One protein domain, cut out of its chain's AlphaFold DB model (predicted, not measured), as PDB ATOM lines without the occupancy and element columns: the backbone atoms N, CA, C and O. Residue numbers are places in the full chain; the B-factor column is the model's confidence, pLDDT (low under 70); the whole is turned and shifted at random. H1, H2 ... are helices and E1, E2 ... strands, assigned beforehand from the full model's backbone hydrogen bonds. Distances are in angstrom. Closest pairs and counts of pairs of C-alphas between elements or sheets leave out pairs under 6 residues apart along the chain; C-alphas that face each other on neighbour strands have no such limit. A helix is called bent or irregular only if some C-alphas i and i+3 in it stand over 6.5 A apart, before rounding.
ATOM      1  N   HIS A   7     107.853   3.069  66.111       77.38
ATOM      2  CA  HIS A   7     109.217   2.560  66.022       77.38
ATOM      3  C   HIS A   7     110.227   3.449  66.764       77.38
ATOM      4  O   HIS A   7     111.063   2.927  67.495       77.38
ATOM      5  N   GLU A   8     110.139   4.773  66.627       80.56
ATOM      6  CA  GLU A   8     111.031   5.704  67.328       80.56
ATOM      7  C   GLU A   8     110.807   5.657  68.838       80.56
ATOM      8  O   GLU A   8     111.772   5.569  69.589       80.56
ATOM      9  N   VAL A   9     109.545   5.597  69.275       83.69
ATOM     10  CA  VAL A   9     109.209   5.452  70.699       83.69
ATOM     11  C   VAL A   9     109.810   4.167  71.273       83.69
ATOM     12  O   VAL A   9     110.441   4.197  72.324       83.69
ATOM     13  N   ILE A  10     109.659   3.036  70.578       81.25
ATOM     14  CA  ILE A  10     110.214   1.752  71.028       81.25
ATOM     15  C   ILE A  10     111.744   1.799  71.051       81.25
ATOM     16  O   ILE A  10     112.351   1.396  72.041       81.25
ATOM     17  N   ARG A  11     112.372   2.323  69.992       79.56
ATOM     18  CA  ARG A  11     113.831   2.454  69.908       79.56
ATOM     19  C   ARG A  11     114.392   3.288  71.059       79.56
ATOM     20  O   ARG A  11     115.423   2.915  71.609       79.56
ATOM     21  N   ASP A  12     113.717   4.368  71.435       83.12
ATOM     22  CA  ASP A  12     114.178   5.270  72.492       83.12
ATOM     23  C   ASP A  12     113.917   4.689  73.900       83.12
ATOM     24  O   ASP A  12     114.674   4.951  74.838       83.12
ATOM     25  N   LEU A  13     112.897   3.835  74.056       82.81
ATOM     26  CA  LEU A  13     112.603   3.137  75.313       82.81
ATOM     27  C   LEU A  13     113.571   1.984  75.613       82.81
ATOM     28  O   LEU A  13     113.874   1.739  76.780       82.81
ATOM     29  N   LEU A  14     114.073   1.274  74.599       82.56
ATOM     30  CA  LEU A  14     114.963   0.121  74.799       82.56
ATOM     31  C   LEU A  14     116.210   0.469  75.652       82.56
ATOM     32  O   LEU A  14     116.422  -0.193  76.674       82.56
ATOM     33  N   PRO A  15     116.979   1.544  75.365       79.25
ATOM     34  CA  PRO A  15     118.063   1.995  76.239       79.25
ATOM     35  C   PRO A  15     117.593   2.425  77.634       79.25
ATOM     36  O   PRO A  15     118.289   2.159  78.614       79.25
ATOM     37  N   ALA A  16     116.419   3.060  77.744       83.62
ATOM     38  CA  ALA A  16     115.874   3.522  79.024       83.62
ATOM     39  C   ALA A  16     115.592   2.353  79.986       83.62
ATOM     40  O   ALA A  16     115.803   2.476  81.193       83.62
ATOM     41  N   PHE A  17     115.207   1.193  79.448       82.56
ATOM     42  CA  PHE A  17     115.034  -0.052  80.202       82.56
ATOM     43  C   PHE A  17     116.301  -0.915  80.285       82.56
ATOM     44  O   PHE A  17     116.239  -2.043  80.769       82.56
ATOM     45  N   ARG A  18     117.456  -0.405  79.833       80.44
ATOM     46  CA  ARG A  18     118.722  -1.157  79.729       80.44
ATOM     47  C   ARG A  18     118.607  -2.426  78.872       80.44
ATOM     48  O   ARG A  18     119.374  -3.370  79.042       80.44
ATOM     49  N   LEU A  19     117.674  -2.441  77.924       76.50
ATOM     50  CA  LEU A  19     117.533  -3.493  76.925       76.50
ATOM     51  C   LEU A  19     118.489  -3.177  75.771       76.50
ATOM     52  O   LEU A  19     118.154  -2.451  74.840       76.50
ATOM     53  N   ALA A  20     119.716  -3.686  75.875       68.50
ATOM     54  CA  ALA A  20     120.787  -3.407  74.916       68.50
ATOM     55  C   ALA A  20     120.821  -4.378  73.722       68.50
ATOM     56  O   ALA A  20     121.491  -4.109  72.726       68.50
ATOM     57  N   THR A  21     120.136  -5.520  73.818       71.44
ATOM     58  CA  THR A  21     120.221  -6.595  72.824       71.44
ATOM     59  C   THR A  21     118.844  -7.172  72.549       71.44
ATOM     60  O   THR A  21     118.142  -7.587  73.469       71.44
ATOM     61  N   ILE A  22     118.475  -7.217  71.271       76.00
ATOM     62  CA  ILE A  22     117.313  -7.963  70.791       76.00
ATOM     63  C   ILE A  22     117.836  -9.243  70.137       76.00
ATOM     64  O   ILE A  22     118.868  -9.236  69.474       76.00
ATOM     65  N   LEU A  23     117.163 -10.368  70.351       77.31
ATOM     66  CA  LEU A  23     117.495 -11.639  69.708       77.31
ATOM     67  C   LEU A  23     116.328 -12.010  68.795       77.31
ATOM     68  O   LEU A  23     115.176 -11.927  69.216       77.31
ATOM     69  N   GLY A  24     116.608 -12.384  67.546       74.25
ATOM     70  CA  GLY A  24     115.550 -12.617  66.564       74.25
ATOM     71  C   GLY A  24     116.010 -13.362  65.316       74.25
ATOM     72  O   GLY A  24     117.179 -13.307  64.936       74.25
ATOM     73  N   ASN A  25     115.060 -14.037  64.671       79.38
ATOM     74  CA  ASN A  25     115.181 -14.546  63.310       79.38
ATOM     75  C   ASN A  25     114.381 -13.594  62.410       79.38
ATOM     76  O   ASN A  25     113.167 -13.495  62.566       79.38
ATOM     77  N   GLN A  26     115.048 -12.800  61.569       72.19
ATOM     78  CA  GLN A  26     114.359 -11.737  60.831       72.19
ATOM     79  C   GLN A  26     113.639 -12.276  59.596       72.19
ATOM     80  O   GLN A  26     114.269 -12.843  58.702       72.19
ATOM     81  N   GLY A  27     112.336 -12.017  59.518       73.81
ATOM     82  CA  GLY A  27     111.550 -12.104  58.299       73.81
ATOM     83  C   GLY A  27     111.387 -10.735  57.635       73.81
ATOM     84  O   GLY A  27     111.948  -9.716  58.047       73.81
ATOM     85  N   THR A  28     110.606 -10.701  56.559       72.06
ATOM     86  CA  THR A  28     110.347  -9.482  55.778       72.06
ATOM     87  C   THR A  28     109.522  -8.439  56.540       72.06
ATOM     88  O   THR A  28     109.640  -7.250  56.243       72.06
ATOM     89  N   ALA A  29     108.727  -8.854  57.530       73.88
ATOM     90  CA  ALA A  29     107.894  -7.970  58.346       73.88
ATOM     91  C   ALA A  29     108.689  -7.246  59.448       73.88
ATOM     92  O   ALA A  29     108.284  -6.182  59.911       73.88
ATOM     93  N   GLU A  30     109.841  -7.790  59.839       70.88
ATOM     94  CA  GLU A  30     110.678  -7.306  60.938       70.88
ATOM     95  C   GLU A  30     111.781  -6.340  60.465       70.88
ATOM     96  O   GLU A  30     112.394  -5.642  61.273       70.88
ATOM     97  N   VAL A  31     111.999  -6.233  59.147       66.81
ATOM     98  CA  VAL A  31     112.976  -5.328  58.509       66.81
ATOM     99  C   VAL A  31     112.839  -3.853  58.929       66.81
ATOM    100  O   VAL A  31     113.873  -3.193  59.065       66.81
ATOM    101  N   PRO A  32     111.631  -3.294  59.153       63.25
ATOM    102  CA  PRO A  32     111.490  -1.922  59.635       63.25
ATOM    103  C   PRO A  32     112.065  -1.702  61.041       63.25
ATOM    104  O   PRO A  32     112.424  -0.575  61.362       63.25
ATOM    105  N   PHE A  33     112.202  -2.760  61.848       65.69
ATOM    106  CA  PHE A  33     112.691  -2.739  63.230       65.69
ATOM    107  C   PHE A  33     114.144  -3.227  63.334       65.69
ATOM    108  O   PHE A  33     114.475  -3.982  64.245       65.69
ATOM    109  N   ARG A  34     115.034  -2.855  62.400       61.50
ATOM    110  CA  ARG A  34     116.473  -3.200  62.472       61.50
ATOM    111  C   ARG A  34     117.137  -2.577  63.708       61.50
ATOM    112  O   ARG A  34     117.779  -1.533  63.634       61.50
ATOM    113  N   VAL A  35     116.990  -3.246  64.841       60.41
ATOM    114  CA  VAL A  35     117.754  -3.040  66.070       60.41
ATOM    115  C   VAL A  35     118.928  -4.027  66.054       60.41
ATOM    116  O   VAL A  35     118.899  -5.009  65.313       60.41
ATOM    117  N   ILE A  36     119.988  -3.760  66.821       59.31
ATOM    118  CA  ILE A  36     121.156  -4.647  66.956       59.31
ATOM    119  C   ILE A  36     120.664  -6.038  67.391       59.31
ATOM    120  O   ILE A  36     120.302  -6.239  68.553       59.31
ATOM    121  N   CYS A  37     120.618  -6.972  66.437       61.62
ATOM    122  CA  CYS A  37     120.078  -8.316  66.611       61.62
ATOM    123  C   CYS A  37     121.185  -9.364  66.513       61.62
ATOM    124  O   CYS A  37     121.923  -9.378  65.528       61.62
ATOM    125  N   ALA A  38     121.258 -10.288  67.476       62.62
ATOM    126  CA  ALA A  38     121.959 -11.546  67.231       62.62
ATOM    127  C   ALA A  38     121.012 -12.492  66.478       62.62
ATOM    128  O   ALA A  38     119.879 -12.728  66.909       62.62
ATOM    129  N   LEU A  39     121.470 -12.977  65.325       65.88
ATOM    130  CA  LEU A  39     120.667 -13.778  64.408       65.88
ATOM    131  C   LEU A  39     120.670 -15.244  64.844       65.88
ATOM    132  O   LEU A  39     121.722 -15.878  64.907       65.88
ATOM    133  N   GLY A  40     119.485 -15.787  65.113       68.94
ATOM    134  CA  GLY A  40     119.275 -17.230  65.206       68.94
ATOM    135  C   GLY A  40     118.764 -17.779  63.876       68.94
ATOM    136  O   GLY A  40     117.923 -17.153  63.243       68.94
ATOM    137  N   LEU A  41     119.243 -18.956  63.466       76.50
ATOM    138  CA  LEU A  41     118.796 -19.627  62.232       76.50
ATOM    139  C   LEU A  41     117.364 -20.188  62.329       76.50
ATOM    140  O   LEU A  41     116.766 -20.533  61.315       76.50
ATOM    141  N   GLN A  42     116.841 -20.312  63.549       81.75
ATOM    142  CA  GLN A  42     115.506 -20.811  63.863       81.75
ATOM    143  C   GLN A  42     115.012 -20.140  65.151       81.75
ATOM    144  O   GLN A  42     115.808 -19.851  66.050       81.75
ATOM    145  N   GLU A  43     113.703 -19.926  65.281       80.94
ATOM    146  CA  GLU A  43     113.081 -19.252  66.429       80.94
ATOM    147  C   GLU A  43     113.343 -19.994  67.748       80.94
ATOM    148  O   GLU A  43     113.562 -19.370  68.785       80.94
ATOM    149  N   SER A  44     113.402 -21.328  67.716       83.31
ATOM    150  CA  SER A  44     113.744 -22.156  68.881       83.31
ATOM    151  C   SER A  44     115.143 -21.844  69.431       83.31
ATOM    152  O   SER A  44     115.327 -21.768  70.647       83.31
ATOM    153  N   ALA A  45     116.119 -21.605  68.551       81.31
ATOM    154  CA  ALA A  45     117.476 -21.228  68.938       81.31
ATOM    155  C   ALA A  45     117.521 -19.811  69.531       81.31
ATOM    156  O   ALA A  45     118.244 -19.574  70.496       81.31
ATOM    157  N   VAL A  46     116.718 -18.884  68.998       82.19
ATOM    158  CA  VAL A  46     116.571 -17.525  69.550       82.19
ATOM    159  C   VAL A  46     116.075 -17.573  70.995       82.19
ATOM    160  O   VAL A  46     116.679 -16.950  71.866       82.19
ATOM    161  N   VAL A  47     115.024 -18.351  71.274       83.31
ATOM    162  CA  VAL A  47     114.466 -18.491  72.631       83.31
ATOM    163  C   VAL A  47     115.496 -19.080  73.600       83.31
ATOM    164  O   VAL A  47     115.655 -18.570  74.709       83.31
ATOM    165  N   ALA A  48     116.247 -20.099  73.174       82.56
ATOM    166  CA  ALA A  48     117.307 -20.692  73.989       82.56
ATOM    167  C   ALA A  48     118.443 -19.698  74.300       82.56
ATOM    168  O   ALA A  48     118.952 -19.673  75.423       82.56
ATOM    169  N   MET A  49     118.819 -18.847  73.338       80.62
ATOM    170  CA  MET A  49     119.823 -17.797  73.545       80.62
ATOM    171  C   MET A  49     119.352 -16.741  74.555       80.62
ATOM    172  O   MET A  49     120.129 -16.370  75.433       80.62
ATOM    173  N   VAL A  50     118.084 -16.308  74.491       82.44
ATOM    174  CA  VAL A  50     117.506 -15.378  75.484       82.44
ATOM    175  C   VAL A  50     117.612 -15.970  76.888       82.44
ATOM    176  O   VAL A  50     118.079 -15.297  77.806       82.44
ATOM    177  N   GLU A  51     117.226 -17.233  77.054       81.50
ATOM    178  CA  GLU A  51     117.253 -17.890  78.360       81.50
ATOM    179  C   GLU A  51     118.678 -18.009  78.926       81.50
ATOM    180  O   GLU A  51     118.898 -17.788  80.115       81.50
ATOM    181  N   GLY A  52     119.678 -18.248  78.070       76.88
ATOM    182  CA  GLY A  52     121.087 -18.269  78.473       76.88
ATOM    183  C   GLY A  52     121.635 -16.917  78.955       76.88
ATOM    184  O   GLY A  52     122.541 -16.895  79.786       76.88
ATOM    185  N   THR A  53     121.084 -15.796  78.477       73.88
ATOM    186  CA  THR A  53     121.547 -14.432  78.818       73.88
ATOM    187  C   THR A  53     120.967 -13.859  80.114       73.88
ATOM    188  O   THR A  53     121.357 -12.771  80.523       73.88
ATOM    189  N   ARG A  54     120.045 -14.572  80.774       68.88
ATOM    190  CA  ARG A  54     119.353 -14.123  81.999       68.88
ATOM    191  C   ARG A  54     120.063 -14.482  83.316       68.88
ATOM    192  O   ARG A  54     119.464 -14.307  84.376       68.88
TER     193      ARG A  54
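What this domain is: This is residues 7 to 54 of the 55 residues of an uncharacterized protein of Kibdelosporangium aridum (UniProt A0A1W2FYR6). Two helices stand at opposite ends of a flat body and run in roughly the same direction, with a tiny sheet of two short parallel strands between them. H2 packs on the sheet, mainly beside E1, while H1 is set off at the far end, and a wide loop of residues 25 to 36 joins the strands. The printed part has 48 residues, in the order H1, E1, E2, H2, of mixed class, with sheet order E1, E2. It is only just compact, close to loose, with a radius of gyration of the C-alphas of 11.3 A and spans of 28 by 28 by 11 A.

Where its parts are: H1 is residues 7 to 16, 14.6 A long, from C-alpha 7 at (109.217, 2.560, 66.022). It is neither bent nor irregular, but only just: C-alphas 12 and 15 are 6.3 A apart. E1 is residues 22 to 24 and E2 residues 37 to 39. H2 is residues 43 to 52, 14.5 A long, ending at C-alpha 52 at (121.087, -18.269, 78.473).

How they stand to each other: E1 and E2 are parallel neighbours, with 29 degrees between their directions. N 38 and O 22 are 3.3 A apart, and N 24 and O 38 are 3.4 A apart, both within hydrogen-bond range. The closest C-alphas of E1 and H2 are those of Gly 24 and Val 46, 5.8 A apart. Those of E2 and H2 are Leu 39 and Val 46, 7.6 A apart. H1 is apart from E2 and from H2. Every O i to N i+4 pair is within hydrogen-bond range in H2, and 4 of 6 in H1.

The domain as a whole: The C-alphas farthest apart, of Ala 16 and Leu 41, are 28.7 A from each other. The printed part has no cut. The link from E1 to E2 is long, 12 residues. The mean pLDDT of the printed part is 75.3; residue 20, residues 31 to 40 and residue 54 are under 70.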